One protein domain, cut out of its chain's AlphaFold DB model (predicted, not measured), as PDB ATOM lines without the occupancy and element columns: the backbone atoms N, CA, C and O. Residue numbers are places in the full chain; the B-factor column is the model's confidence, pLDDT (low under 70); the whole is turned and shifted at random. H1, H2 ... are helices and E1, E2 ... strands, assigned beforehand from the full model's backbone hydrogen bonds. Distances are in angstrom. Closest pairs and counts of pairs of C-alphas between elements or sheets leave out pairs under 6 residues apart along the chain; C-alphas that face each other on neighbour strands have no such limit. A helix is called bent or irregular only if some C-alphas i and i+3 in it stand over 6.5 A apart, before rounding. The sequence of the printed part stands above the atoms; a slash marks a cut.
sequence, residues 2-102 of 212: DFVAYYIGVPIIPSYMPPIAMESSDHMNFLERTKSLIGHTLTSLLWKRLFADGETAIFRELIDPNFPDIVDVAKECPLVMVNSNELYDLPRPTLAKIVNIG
ATOM      1  N   ASP A   2      33.684  29.378 -43.937       68.12
ATOM      2  CA  ASP A   2      35.019  29.644 -43.381       68.12
ATOM      3  C   ASP A   2      35.419  31.124 -43.286       68.12
ATOM      4  O   ASP A   2      35.964  31.539 -42.270       68.12
ATOM      5  N   PHE A   3      35.080  31.949 -44.283       72.25
ATOM      6  CA  PHE A   3      35.376  33.388 -44.248       72.25
ATOM      7  C   PHE A   3      34.626  34.143 -43.143       72.25
ATOM      8  O   PHE A   3      35.171  35.049 -42.523       72.25
ATOM      9  N   VAL A   4      33.376  33.754 -42.880       77.44
ATOM     10  CA  VAL A   4      32.525  34.390 -41.865       77.44
ATOM     11  C   VAL A   4      32.748  33.753 -40.495       77.44
ATOM     12  O   VAL A   4      32.653  34.451 -39.490       77.44
ATOM     13  N   ALA A   5      33.099  32.461 -40.454       84.19
ATOM     14  CA  ALA A   5      33.290  31.650 -39.249       84.19
ATOM     15  C   ALA A   5      34.163  32.345 -38.195       84.19
ATOM     16  O   ALA A   5      33.771  32.413 -37.030       84.19
ATOM     17  N   TYR A   6      35.283  32.939 -38.621       84.62
ATOM     18  CA  TYR A   6      36.178  33.696 -37.745       84.62
ATOM     19  C   TYR A   6      35.469  34.867 -37.041       84.62
ATOM     20  O   TYR A   6      35.597  35.033 -35.831       84.62
ATOM     21  N   TYR A   7      34.675  35.652 -37.772       86.38
ATOM     22  CA  TYR A   7      34.000  36.836 -37.232       86.38
ATOM     23  C   TYR A   7      32.790  36.500 -36.359       86.38
ATOM     24  O   TYR A   7      32.469  37.253 -35.448       86.38
ATOM     25  N   ILE A   8      32.138  35.363 -36.597       88.56
ATOM     26  CA  ILE A   8      30.977  34.927 -35.806       88.56
ATOM     27  C   ILE A   8      31.349  34.055 -34.600       88.56
ATOM     28  O   ILE A   8      30.443  33.590 -33.904       88.56
ATOM     29  N   GLY A   9      32.647  33.838 -34.356       87.38
ATOM     30  CA  GLY A   9      33.166  33.104 -33.198       87.38
ATOM     31  C   GLY A   9      33.146  31.579 -33.336       87.38
ATOM     32  O   GLY A   9      33.159  30.876 -32.329       87.38
ATOM     33  N   VAL A  10      33.085  31.046 -34.558       89.62
ATOM     34  CA  VAL A  10      33.157  29.597 -34.798       89.62
ATOM     35  C   VAL A  10      34.619  29.160 -34.752       89.62
ATOM     36  O   VAL A  10      35.436  29.714 -35.492       89.62
ATOM     37  N   PRO A  11      34.976  28.161 -33.929       88.44
ATOM     38  CA  PRO A  11      36.351  27.705 -33.869       88.44
ATOM     39  C   PRO A  11      36.725  26.967 -35.158       88.44
ATOM     40  O   PRO A  11      36.082  25.997 -35.554       88.44
ATOM     41  N   ILE A  12      37.802  27.430 -35.793       88.88
ATOM     42  CA  ILE A  12      38.450  26.771 -36.928       88.88
ATOM     43  C   ILE A  12      39.650  26.008 -36.379       88.88
ATOM     44  O   ILE A  12      40.488  26.598 -35.696       88.88
ATOM     45  N   ILE A  13      39.739  24.707 -36.668       91.25
ATOM     46  CA  ILE A  13      40.810  23.843 -36.159       91.25
ATOM     47  C   ILE A  13      41.695  23.380 -37.329       91.25
ATOM     48  O   ILE A  13      41.377  22.392 -37.995       91.25
ATOM     49  N   PRO A  14      42.840  24.049 -37.582       90.81
ATOM     50  CA  PRO A  14      43.654  23.801 -38.773       90.81
ATOM     51  C   PRO A  14      44.233  22.386 -38.882       90.81
ATOM     52  O   PRO A  14      44.676  21.987 -39.955       90.81
ATOM     53  N   SER A  15      44.248  21.611 -37.792       90.88
ATOM     54  CA  SER A  15      44.803  20.253 -37.786       90.88
ATOM     55  C   SER A  15      43.957  19.221 -38.537       90.88
ATOM     56  O   SER A  15      44.489  18.168 -38.883       90.88
ATOM     57  N   TYR A  16      42.669  19.499 -38.757       89.19
ATOM     58  CA  TYR A  16      41.753  18.625 -39.506       89.19
ATOM     59  C   TYR A  16      40.721  19.392 -40.353       89.19
ATOM     60  O   TYR A  16      39.977  18.778 -41.103       89.19
ATOM     61  N   MET A  17      40.672  20.726 -40.272       90.12
ATOM     62  CA  MET A  17      39.849  21.561 -41.150       90.12
ATOM     63  C   MET A  17      40.755  22.305 -42.136       90.12
ATOM     64  O   MET A  17      41.329  23.328 -41.754       90.12
ATOM     65  N   PRO A  18      40.941  21.823 -43.374       89.44
ATOM     66  CA  PRO A  18      41.666  22.573 -44.392       89.44
ATOM     67  C   PRO A  18      40.834  23.776 -44.884       89.44
ATOM     68  O   PRO A  18      39.604  23.709 -44.879       89.44
ATOM     69  N   PRO A  19      41.459  24.889 -45.312       87.12
ATOM     70  CA  PRO A  19      40.746  25.965 -46.002       87.12
ATOM     71  C   PRO A  19      40.054  25.453 -47.275       87.12
ATOM     72  O   PRO A  19      40.611  24.601 -47.958       87.12
ATOM     73  N   ILE A  20      38.919  26.045 -47.671       79.12
ATOM     74  CA  ILE A  20      38.162  25.664 -48.892       79.12
ATOM     75  C   ILE A  20      39.039  25.561 -50.157       79.12
ATOM     76  O   ILE A  20      38.770  24.744 -51.029       79.12
ATOM     77  N   ALA A  21      40.071  26.398 -50.279       77.38
ATOM     78  CA  ALA A  21      40.958  26.418 -51.443       77.38
ATOM     79  C   ALA A  21      42.113  25.397 -51.375       77.38
ATOM     80  O   ALA A  21      42.939  25.353 -52.283       77.38
ATOM     81  N   MET A  22      42.221  24.622 -50.294       83.44
ATOM     82  CA  MET A  22      43.282  23.641 -50.097       83.44
ATOM     83  C   MET A  22      42.804  22.248 -50.517       83.44
ATOM     84  O   MET A  22      41.789  21.756 -50.039       83.44
ATOM     85  N   GLU A  23      43.582  21.588 -51.374       82.38
ATOM     86  CA  GLU A  23      43.358  20.199 -51.783       82.38
ATOM     87  C   GLU A  23      43.773  19.238 -50.660       82.38
ATOM     88  O   GLU A  23      44.871  18.682 -50.660       82.38
ATOM     89  N   SER A  24      42.926  19.089 -49.646       85.00
ATOM     90  CA  SER A  24      43.184  18.178 -48.532       85.00
ATOM     91  C   SER A  24      41.891  17.685 -47.892       85.00
ATOM     92  O   SER A  24      40.843  18.313 -48.039       85.00
ATOM     93  N   SER A  25      41.968  16.556 -47.192       84.88
ATOM     94  CA  SER A  25      40.863  16.005 -46.404       84.88
ATOM     95  C   SER A  25      41.012  16.360 -44.920       84.88
ATOM     96  O   SER A  25      41.906  17.108 -44.520       84.88
ATOM     97  N   ASP A  26      40.147  15.801 -44.080       82.94
ATOM     98  CA  ASP A  26      40.297  15.796 -42.622       82.94
ATOM     99  C   ASP A  26      41.495  14.962 -42.129       82.94
ATOM    100  O   ASP A  26      41.972  15.133 -41.001       82.94
ATOM    101  N   HIS A  27      42.057  14.115 -42.994       89.06
ATOM    102  CA  HIS A  27      43.250  13.321 -42.731       89.06
ATOM    103  C   HIS A  27      44.510  13.981 -43.300       89.06
ATOM    104  O   HIS A  27      45.037  13.575 -44.332       89.06
ATOM    105  N   MET A  28      45.024  14.975 -42.575       92.50
ATOM    106  CA  MET A  28      46.246  15.697 -42.943       92.50
ATOM    107  C   MET A  28      47.507  15.153 -42.263       92.50
ATOM    108  O   MET A  28      47.524  14.903 -41.050       92.50
ATOM    109  N   ASN A  29      48.600  15.072 -43.021       94.19
ATOM    110  CA  ASN A  29      49.955  14.912 -42.499       94.19
ATOM    111  C   ASN A  29      50.482  16.224 -41.881       94.19
ATOM    112  O   ASN A  29      49.849  17.277 -41.953       94.19
ATOM    113  N   PHE A  30      51.663  16.182 -41.256       95.06
ATOM    114  CA  PHE A  30      52.228  17.350 -40.569       95.06
ATOM    115  C   PHE A  30      52.363  18.584 -41.477       95.06
ATOM    116  O   PHE A  30      51.949  19.672 -41.086       95.06
ATOM    117  N   LEU A  31      52.883  18.417 -42.699       95.12
ATOM    118  CA  LEU A  31      53.089  19.527 -43.632       95.12
ATOM    119  C   LEU A  31      51.764  20.120 -44.111       95.12
ATOM    120  O   LEU A  31      51.651  21.336 -44.257       95.12
ATOM    121  N   GLU A  32      50.755  19.283 -44.335       94.81
ATOM    122  CA  GLU A  32      49.405  19.729 -44.684       94.81
ATOM    123  C   GLU A  32      48.777  20.524 -43.538       94.81
ATOM    124  O   GLU A  32      48.283  21.624 -43.764       94.81
ATOM    125  N   ARG A  33      48.909  20.061 -42.291       95.19
ATOM    126  CA  ARG A  33      48.450  20.812 -41.110       95.19
ATOM    127  C   ARG A  33      49.157  22.159 -40.973       95.19
ATOM    128  O   ARG A  33      48.515  23.157 -40.659       95.19
ATOM    129  N   THR A  34      50.464  22.215 -41.239       95.31
ATOM    130  CA  THR A  34      51.216  23.478 -41.254       95.31
ATOM    131  C   THR A  34      50.699  24.419 -42.342       95.31
ATOM    132  O   THR A  34      50.464  25.595 -42.069       95.31
ATOM    133  N   LYS A  35      50.469  23.915 -43.560       94.25
ATOM    134  CA  LYS A  35      49.887  24.702 -44.660       94.25
ATOM    135  C   LYS A  35      48.481  25.193 -44.327       94.25
ATOM    136  O   LYS A  35      48.189  26.355 -44.578       94.25
ATOM    137  N   SER A  36      47.648  24.345 -43.728       94.19
ATOM    138  CA  SER A  36      46.300  24.694 -43.277       94.19
ATOM    139  C   SER A  36      46.337  25.828 -42.250       94.19
ATOM    140  O   SER A  36      45.641  26.830 -42.411       94.19
ATOM    141  N   LEU A  37      47.222  25.741 -41.248       94.19
ATOM    142  CA  LEU A  37      47.416  26.801 -40.253       94.19
ATOM    143  C   LEU A  37      47.824  28.129 -40.906       94.19
ATOM    144  O   LEU A  37      47.235  29.170 -40.608       94.19
ATOM    145  N   ILE A  38      48.808  28.095 -41.812       93.56
ATOM    146  CA  ILE A  38      49.248  29.281 -42.561       93.56
ATOM    147  C   ILE A  38      48.093  29.844 -43.397       93.56
ATOM    148  O   ILE A  38      47.847  31.046 -43.356       93.56
ATOM    149  N   GLY A  39      47.357  28.987 -44.109       91.25
ATOM    150  CA  GLY A  39      46.226  29.368 -44.949       91.25
ATOM    151  C   GLY A  39      45.142  30.091 -44.157       91.25
ATOM    152  O   GLY A  39      44.812  31.227 -44.486       91.25
ATOM    153  N   HIS A  40      44.664  29.493 -43.063       90.56
ATOM    154  CA  HIS A  40      43.663  30.116 -42.189       90.56
ATOM    155  C   HIS A  40      44.141  31.442 -41.592       90.56
ATOM    156  O   HIS A  40      43.372  32.399 -41.543       90.56
ATOM    157  N   THR A  41      45.415  31.528 -41.193       89.81
ATOM    158  CA  THR A  41      46.006  32.770 -40.655       89.81
ATOM    159  C   THR A  41      46.059  33.874 -41.710       89.81
ATOM    160  O   THR A  41      45.682  35.012 -41.449       89.81
ATOM    161  N   LEU A  42      46.504  33.557 -42.928       90.25
ATOM    162  CA  LEU A  42      46.544  34.535 -44.014       90.25
ATOM    163  C   LEU A  42      45.136  34.967 -44.420       90.25
ATOM    164  O   LEU A  42      44.902  36.153 -44.633       90.25
ATOM    165  N   THR A  43      44.189  34.031 -44.492       87.50
ATOM    166  CA  THR A  43      42.794  34.350 -44.797       87.50
ATOM    167  C   THR A  43      42.196  35.280 -43.743       87.50
ATOM    168  O   THR A  43      41.649  36.310 -44.122       87.50
ATOM    169  N   SER A  44      42.343  35.005 -42.445       85.38
ATOM    170  CA  SER A  44      41.767  35.865 -41.399       85.38
ATOM    171  C   SER A  44      42.359  37.282 -41.389       85.38
ATOM    172  O   SER A  44      41.636  38.247 -41.139       85.38
ATOM    173  N   LEU A  45      43.648  37.426 -41.717       87.69
ATOM    174  CA  LEU A  45      44.328  38.723 -41.786       87.69
ATOM    175  C   LEU A  45      43.993  39.520 -43.052       87.69
ATOM    176  O   LEU A  45      43.853  40.741 -42.998       87.69
ATOM    177  N   LEU A  46      43.900  38.849 -44.202       89.81
ATOM    178  CA  LEU A  46      43.777  39.514 -45.500       89.81
ATOM    179  C   LEU A  46      42.327  39.692 -45.950       89.81
ATOM    180  O   LEU A  46      42.055  40.593 -46.743       89.81
ATOM    181  N   TRP A  47      41.392  38.872 -45.461       87.69
ATOM    182  CA  TRP A  47      40.029  38.830 -45.992       87.69
ATOM    183  C   TRP A  47      39.295  40.167 -45.876       87.69
ATOM    184  O   TRP A  47      38.703  40.607 -46.861       87.69
ATOM    185  N   LYS A  48      39.395  40.859 -44.728       89.38
ATOM    186  CA  LYS A  48      38.747  42.171 -44.553       89.38
ATOM    187  C   LYS A  48      39.159  43.139 -45.662       89.38
ATOM    188  O   LYS A  48      38.316  43.719 -46.333       89.38
ATOM    189  N   ARG A  49      40.467  43.262 -45.883       90.56
ATOM    190  CA  ARG A  49      41.022  44.209 -46.851       90.56
ATOM    191  C   ARG A  49      40.748  43.803 -48.297       90.56
ATOM    192  O   ARG A  49      40.534  44.665 -49.140       90.56
ATOM    193  N   LEU A  50      40.816  42.506 -48.597       89.50
ATOM    194  CA  LEU A  50      40.655  42.003 -49.962       89.50
ATOM    195  C   LEU A  50      39.190  41.932 -50.410       89.50
ATOM    196  O   LEU A  50      38.939  42.015 -51.609       89.50
ATOM    197  N   PHE A  51      38.248  41.783 -49.477       88.81
ATOM    198  CA  PHE A  51      36.833  41.580 -49.788       88.81
ATOM    199  C   PHE A  51      35.931  42.556 -49.029       88.81
ATOM    200  O   PHE A  51      35.250  43.368 -49.655       88.81
ATOM    201  N   ALA A  52      35.961  42.530 -47.694       91.56
ATOM    202  CA  ALA A  52      34.951  43.213 -46.887       91.56
ATOM    203  C   ALA A  52      34.942  44.742 -47.021       91.56
ATOM    204  O   ALA A  52      33.877  45.356 -47.000       91.56
ATOM    205  N   ASP A  53      36.110  45.363 -47.185       94.56
ATOM    206  CA  ASP A  53      36.222  46.811 -47.387       94.56
ATOM    207  C   ASP A  53      35.573  47.239 -48.711       94.56
ATOM    208  O   ASP A  53      34.861  48.243 -48.763       94.56
ATOM    209  N   GLY A  54      35.774  46.449 -49.772       95.75
ATOM    210  CA  GLY A  54      35.165  46.690 -51.080       95.75
ATOM    211  C   GLY A  54      33.652  46.484 -51.054       95.75
ATOM    212  O   GLY A  54      32.905  47.327 -51.542       95.75
ATOM    213  N   GLU A  55      33.189  45.408 -50.421       94.50
ATOM    214  CA  GLU A  55      31.760  45.153 -50.219       94.50
ATOM    215  C   GLU A  55      31.105  46.272 -49.390       94.50
ATOM    216  O   GLU A  55      30.078  46.814 -49.794       94.50
ATOM    217  N   THR A  56      31.734  46.710 -48.294       96.31
ATOM    218  CA  THR A  56      31.252  47.839 -47.477       96.31
ATOM    219  C   THR A  56      31.143  49.126 -48.297       96.31
ATOM    220  O   THR A  56      30.158  49.853 -48.167       96.31
ATOM    221  N   ALA A  57      32.121  49.417 -49.161       97.25
ATOM    222  CA  ALA A  57      32.075  50.588 -50.036       97.25
ATOM    223  C   ALA A  57      30.878  50.537 -51.001       97.25
ATOM    224  O   ALA A  57      30.177  51.536 -51.147       97.25
ATOM    225  N   ILE A  58      30.591  49.366 -51.579       97.19
ATOM    226  CA  ILE A  58      29.432  49.159 -52.461       97.19
ATOM    227  C   ILE A  58      28.117  49.393 -51.706       97.19
ATOM    228  O   ILE A  58      27.232  50.077 -52.217       97.19
ATOM    229  N   PHE A  59      27.976  48.874 -50.482       97.19
ATOM    230  CA  PHE A  59      26.784  49.130 -49.664       97.19
ATOM    231  C   PHE A  59      26.619  50.619 -49.339       97.19
ATOM    232  O   PHE A  59      25.499  51.131 -49.364       97.19
ATOM    233  N   ARG A  60      27.724  51.330 -49.090       97.88
ATOM    234  CA  ARG A  60      27.682  52.774 -48.836       97.88
ATOM    235  C   ARG A  60      27.289  53.595 -50.054       97.88
ATOM    236  O   ARG A  60      26.595  54.596 -49.923       97.88
ATOM    237  N   GLU A  61      27.718  53.164 -51.231       98.00
ATOM    238  CA  GLU A  61      27.380  53.818 -52.490       98.00
ATOM    239  C   GLU A  61      25.921  53.568 -52.898       98.00
ATOM    240  O   GLU A  61      25.226  54.498 -53.299       98.00
ATOM    241  N   LEU A  62      25.455  52.319 -52.801       97.75
ATOM    242  CA  LEU A  62      24.175  51.902 -53.379       97.75
ATOM    243  C   LEU A  62      22.993  51.949 -52.405       97.75
ATOM    244  O   LEU A  62      21.853  52.029 -52.862       97.75
ATOM    245  N   ILE A  63      23.238  51.842 -51.096       96.50
ATOM    246  CA  ILE A  63      22.182  51.686 -50.085       96.50
ATOM    247  C   ILE A  63      22.126  52.891 -49.142       96.50
ATOM    248  O   ILE A  63      21.099  53.561 -49.081       96.50
ATOM    249  N   ASP A  64      23.206  53.165 -48.405       96.50
ATOM    250  CA  ASP A  64      23.277  54.269 -47.436       96.50
ATOM    251  C   ASP A  64      24.738  54.681 -47.202       96.50
ATOM    252  O   ASP A  64      25.505  53.851 -46.715       96.50
ATOM    253  N   PRO A  65      25.145  55.944 -47.434       96.88
ATOM    254  CA  PRO A  65      26.506  56.415 -47.160       96.88
ATOM    255  C   PRO A  65      27.038  56.103 -45.749       96.88
ATOM    256  O   PRO A  65      28.249  55.980 -45.565       96.88
ATOM    257  N   ASN A  66      26.151  55.944 -44.764       96.69
ATOM    258  CA  ASN A  66      26.475  55.613 -43.376       96.69
ATOM    259  C   ASN A  66      26.360  54.116 -43.052       96.69
ATOM    260  O   ASN A  66      26.383  53.746 -41.877       96.69
ATOM    261  N   PHE A  67      26.237  53.246 -44.058       96.88
ATOM    262  CA  PHE A  67      26.113  51.810 -43.844       96.88
ATOM    263  C   PHE A  67      27.288  51.284 -42.984       96.88
ATOM    264  O   PHE A  67      28.456  51.631 -43.246       96.88
ATOM    265  N   PRO A  68      27.007  50.484 -41.934       95.69
ATOM    266  CA  PRO A  68      28.035  49.950 -41.042       95.69
ATOM    267  C   PRO A  68      29.016  49.038 -41.788       95.69
ATOM    268  O   PRO A  68      28.710  48.507 -42.850       95.69
ATOM    269  N   ASP A  69      30.216  48.847 -41.236       94.44
ATOM    270  CA  ASP A  69      31.156  47.870 -41.796       94.44
ATOM    271  C   ASP A  69      30.519  46.473 -41.768       94.44
ATOM    272  O   ASP A  69      29.978  46.039 -40.746       94.44
ATOM    273  N   ILE A  70      30.556  45.766 -42.898       92.25
ATOM    274  CA  ILE A  70      29.872  44.474 -43.020       92.25
ATOM    275  C   ILE A  70      30.420  43.425 -42.044       92.25
ATOM    276  O   ILE A  70      29.708  42.490 -41.686       92.25
ATOM    277  N   VAL A  71      31.674  43.566 -41.597       91.56
ATOM    278  CA  VAL A  71      32.270  42.685 -40.591       91.56
ATOM    279  C   VAL A  71      31.590  42.884 -39.245       91.56
ATOM    280  O   VAL A  71      31.343  41.912 -38.534       91.56
ATOM    281  N   ASP A  72      31.267  44.126 -38.895       92.88
ATOM    282  CA  ASP A  72      30.570  44.433 -37.651       92.88
ATOM    283  C   ASP A  72      29.118  43.948 -37.711       92.88
ATOM    284  O   ASP A  72      28.645  43.319 -36.767       92.88
ATOM    285  N   VAL A  73      28.459  44.084 -38.867       91.62
ATOM    286  CA  VAL A  73      27.142  43.467 -39.104       91.62
ATOM    287  C   VAL A  73      27.204  41.942 -38.955       91.62
ATOM    288  O   VAL A  73      26.327  41.342 -38.333       91.62
ATOM    289  N   ALA A  74      28.242  41.296 -39.494       89.38
ATOM    290  CA  ALA A  74      28.403  39.847 -39.404       89.38
ATOM    291  C   ALA A  74      28.587  39.365 -37.955       89.38
ATOM    292  O   ALA A  74      28.002  38.349 -37.581       89.38
ATOM    293  N   LYS A  75      29.355  40.086 -37.123       90.31
ATOM    294  CA  LYS A  75      29.575  39.741 -35.702       90.31
ATOM    295  C   LYS A  75      28.275  39.726 -34.897       90.31
ATOM    296  O   LYS A  75      28.054  38.794 -34.123       90.31
ATOM    297  N   GLU A  76      27.412  40.711 -35.130       90.88
ATOM    298  CA  GLU A  76      26.122  40.875 -34.444       90.88
ATOM    299  C   GLU A  76      25.029  39.934 -34.980       90.88
ATOM    300  O   GLU A  76      23.896  39.938 -34.498       90.88
ATOM    301  N   CYS A  77      25.341  39.101 -35.977       89.81
ATOM    302  CA  CYS A  77      24.366  38.214 -36.590       89.81
ATOM    303  C   CYS A  77      23.901  37.117 -35.599       89.81
ATOM    304  O   CYS A  77      24.719  36.283 -35.169       89.81
ATOM    305  N   PRO A  78      22.594  37.067 -35.255       91.44
ATOM    306  CA  PRO A  78      22.062  36.122 -34.272       91.44
ATOM    307  C   PRO A  78      21.798  34.729 -34.855       91.44
ATOM    308  O   PRO A  78      21.618  33.784 -34.092       91.44
ATOM    309  N   LEU A  79      21.758  34.595 -36.186       92.25
ATOM    310  CA  LEU A  79      21.457  33.353 -36.895       92.25
ATOM    311  C   LEU A  79      22.177  33.322 -38.246       92.25
ATOM    312  O   LEU A  79      22.028  34.233 -39.054       92.25
ATOM    313  N   VAL A  80      22.884  32.232 -38.528       90.69
ATOM    314  CA  VAL A  80      23.585  32.004 -39.793       90.69
ATOM    315  C   VAL A  80      23.000  30.770 -40.466       90.69
ATOM    316  O   VAL A  80      23.175  29.647 -39.996       90.69
ATOM    317  N   MET A  81      22.308  30.980 -41.585       90.62
ATOM    318  CA  MET A  81      21.793  29.902 -42.428       90.62
ATOM    319  C   MET A  81      22.842  29.520 -43.470       90.62
ATOM    320  O   MET A  81      23.274  30.361 -44.260       90.62
ATOM    321  N   VAL A  82      23.258  28.257 -43.480       87.75
ATOM    322  CA  VAL A  82      24.315  27.765 -44.368       87.75
ATOM    323  C   VAL A  82      23.725  26.788 -45.370       87.75
ATOM    324  O   VAL A  82      23.102  25.806 -44.980       87.75
ATOM    325  N   ASN A  83      23.946  27.041 -46.662       87.44
ATOM    326  CA  ASN A  83      23.531  26.145 -47.743       87.44
ATOM    327  C   ASN A  83      24.457  24.914 -47.841       87.44
ATOM    328  O   ASN A  83      25.276  24.825 -48.755       87.44
ATOM    329  N   SER A  84      24.379  24.027 -46.851       84.88
ATOM    330  CA  SER A  84      25.173  22.797 -46.733       84.88
ATOM    331  C   SER A  84      24.343  21.703 -46.058       84.88
ATOM    332  O   SER A  84      23.324  21.987 -45.423       84.88
ATOM    333  N   ASN A  85      24.781  20.453 -46.178       82.88
ATOM    334  CA  ASN A  85      24.229  19.318 -45.446       82.88
ATOM    335  C   ASN A  85      25.354  18.616 -44.682       82.88
ATOM    336  O   ASN A  85      26.388  18.272 -45.249       82.88
ATOM    337  N   GLU A  86      25.113  18.369 -43.402       81.50
ATOM    338  CA  GLU A  86      26.079  17.784 -42.471       81.50
ATOM    339  C   GLU A  86      26.534  16.374 -42.866       81.50
ATOM    340  O   GLU A  86      27.614  15.956 -42.472       81.50
ATOM    341  N   LEU A  87      25.748  15.648 -43.669       82.31
ATOM    342  CA  LEU A  87      26.067  14.279 -44.081       82.31
ATOM    343  C   LEU A  87      27.271  14.169 -45.028       82.31
ATOM    344  O   LEU A  87      27.851  13.091 -45.124       82.31
ATOM    345  N   TYR A  88      27.617  15.236 -45.752       82.44
ATOM    346  CA  TYR A  88      28.759  15.243 -46.677       82.44
ATOM    347  C   TYR A  88      29.769  16.362 -46.396       82.44
ATOM    348  O   TYR A  88      30.766  16.470 -47.107       82.44
ATOM    349  N   ASP A  89      29.506  17.213 -45.405       81.00
ATOM    350  CA  ASP A  89      30.438  18.256 -44.977       81.00
ATOM    351  C   ASP A  89      31.504  17.656 -44.043       81.00
ATOM    352  O   ASP A  89      31.267  16.646 -43.375       81.00
ATOM    353  N   LEU A  90      32.683  18.275 -43.977       83.44
ATOM    354  CA  LEU A  90      33.715  17.819 -43.043       83.44
ATOM    355  C   LEU A  90      33.248  18.039 -41.595       83.44
ATOM    356  O   LEU A  90      32.663  19.088 -41.292       83.44
ATOM    357  N   PRO A  91      33.534  17.098 -40.676       84.00
ATOM    358  CA  PRO A  91      33.175  17.262 -39.278       84.00
ATOM    359  C   PRO A  91      33.898  18.484 -38.713       84.00
ATOM    360  O   PRO A  91      35.125  18.580 -38.738       84.00
ATOM    361  N   ARG A  92      33.123  19.434 -38.192       85.94
ATOM    362  CA  ARG A  92      33.645  20.669 -37.611       85.94
ATOM    363  C   ARG A  92      32.815  21.124 -36.421       85.94
ATOM    364  O   ARG A  92      31.618  20.835 -36.366       85.94
ATOM    365  N   PRO A  93      33.412  21.879 -35.490       88.12
ATOM    366  CA  PRO A  93      32.640  22.566 -34.473       88.12
ATOM    367  C   PRO A  93      31.613  23.508 -35.104       88.12
ATOM    368  O   PRO A  93      31.885  24.175 -36.104       88.12
ATOM    369  N   THR A  94      30.450  23.604 -34.473       89.19
ATOM    370  CA  THR A  94      29.399  24.544 -34.855       89.19
ATOM    371  C   THR A  94      28.858  25.255 -33.618       89.19
ATOM    372  O   THR A  94      29.116  24.849 -32.484       89.19
ATOM    373  N   LEU A  95      28.125  26.341 -33.837       91.25
ATOM    374  CA  LEU A  95      27.437  27.094 -32.792       91.25
ATOM    375  C   LEU A  95      25.930  26.881 -32.934       91.25
ATOM    376  O   LEU A  95      25.439  26.718 -34.045       91.25
ATOM    377  N   ALA A  96      25.178  26.993 -31.836       91.56
ATOM    378  CA  ALA A  96      23.714  26.874 -31.862       91.56
ATOM    379  C   ALA A  96      23.027  27.887 -32.804       91.56
ATOM    380  O   ALA A  96      21.918  27.647 -33.269       91.56
ATOM    381  N   LYS A  97      23.697  29.008 -33.108       91.56
ATOM    382  CA  LYS A  97      23.226  30.010 -34.074       91.56
ATOM    383  C   LYS A  97      23.456  29.639 -35.542       91.56
ATOM    384  O   LYS A  97      23.099  30.423 -36.413       91.56
ATOM    385  N   ILE A  98      24.090  28.509 -35.839       91.25
ATOM    386  CA  ILE A  98      24.320  28.045 -37.209       91.25
ATOM    387  C   ILE A  98      23.316  26.952 -37.522       91.25
ATOM    388  O   ILE A  98      23.254  25.941 -36.828       91.25
ATOM    389  N   VAL A  99      22.570  27.148 -38.602       90.94
ATOM    390  CA  VAL A  99      21.609  26.169 -39.101       90.94
ATOM    391  C   VAL A  99      21.996  25.797 -40.525       90.94
ATOM    392  O   VAL A  99      21.999  26.641 -41.424       90.94
ATOM    393  N   ASN A 100      22.329  24.525 -40.726       88.12
ATOM    394  CA  ASN A 100      22.573  23.969 -42.048       88.12
ATOM    395  C   ASN A 100      21.230  23.683 -42.723       88.12
ATOM    396  O   ASN A 100      20.421  22.897 -42.231       88.12
ATOM    397  N   ILE A 101      20.980  24.343 -43.848       87.44
ATOM    398  CA  ILE A 101      19.798  24.139 -44.677       87.44
ATOM    399  C   ILE A 101      20.317  23.712 -46.046       87.44
ATOM    400  O   ILE A 101      20.766  24.538 -46.829       87.44
ATOM    401  N   GLY A 102      20.295  22.416 -46.339       81.56
ATOM    402  CA  GLY A 102      20.705  21.927 -47.652       81.56
ATOM    403  C   GLY A 102      19.704  22.340 -48.734       81.56
ATOM    404  O   GLY A 102      18.497  22.190 -48.565       81.56
TER     405      GLY A 102
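AT A GLANCE: This is residues 2 to 102 of the 212 residues of a protein of Ancylostoma caninum (UniProt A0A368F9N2). A long, bent helix, H2, runs along the length of the domain on one side, and a small pair of parallel strands, E1 and E2, lies on the far side, with the short H1 and loops between them. H3 packs on the second arm of H2, H2b, and a tight link leads from it to E1. The 101 printed residues hold three named helices and two named strands in the order H1, H2, H3, E1, E2; the class is mostly helix, though under half of the residues are in named elements. The whole is only just loose, close to compact, with a radius of gyration of the C-alphas of 15.4 A, and is elongated, spanning 48 by 28 by 19 A.

IN THESE COORDINATES: H1, residues 2 to 5, begins at C-alpha 2 (35.019, 29.644, -43.381). H2, residues 30 to 62, was assigned as one helix by its hydrogen bonds but is bent, with C-alphas 45 and 48 7.1 A apart. Its arms are H2a, residues 30 to 45, 22.8 A long from C-alpha 30 (52.228, 17.350, -40.569), and H2b, residues 48 to 62, 19.6 A long. H2b is itself irregular: C-alphas 50 and 53 are 7.0 A apart. H3 is residues 70 to 75, 8.7 A. E1, residues 80 to 82, measures 6.3 A, and E2, residues 98 to 100, 6.6 A, ending at C-alpha 100 (22.573, 23.969, -42.048).

HOW THE PARTS SIT: H1 is close to but not clearly touching H2a; their closest C-alphas, of Phe 3 and Ser 44, are 7.4 A apart. H2a and H2b stand at a shallow tilt of 32 degrees. H2b and H3 touch, their closest C-alphas, of Thr 56 and Ile 70, 5.8 A apart, at a steep tilt of 66 degrees, opposite ways. E1 and E2 are parallel at 22 degrees, with N 82 and O 99 2.9 A apart, within hydrogen-bond range. Both strands are apart from H1, H2a and H2b. Every O i to N i+4 pair is within hydrogen-bond range in H2a and H3, and 9 of 11 in H2b; H1 is too short for such a pair.

THE WHOLE: The two C-alphas farthest apart, of Asn 29 and Pro 65, are 47.9 A apart. The printed part has no cut. The links H1 to H2, 24 residues, and E1 to E2, 15 residues, are long. The mean pLDDT of the printed part is 89.6, and residue 2 alone is under 70.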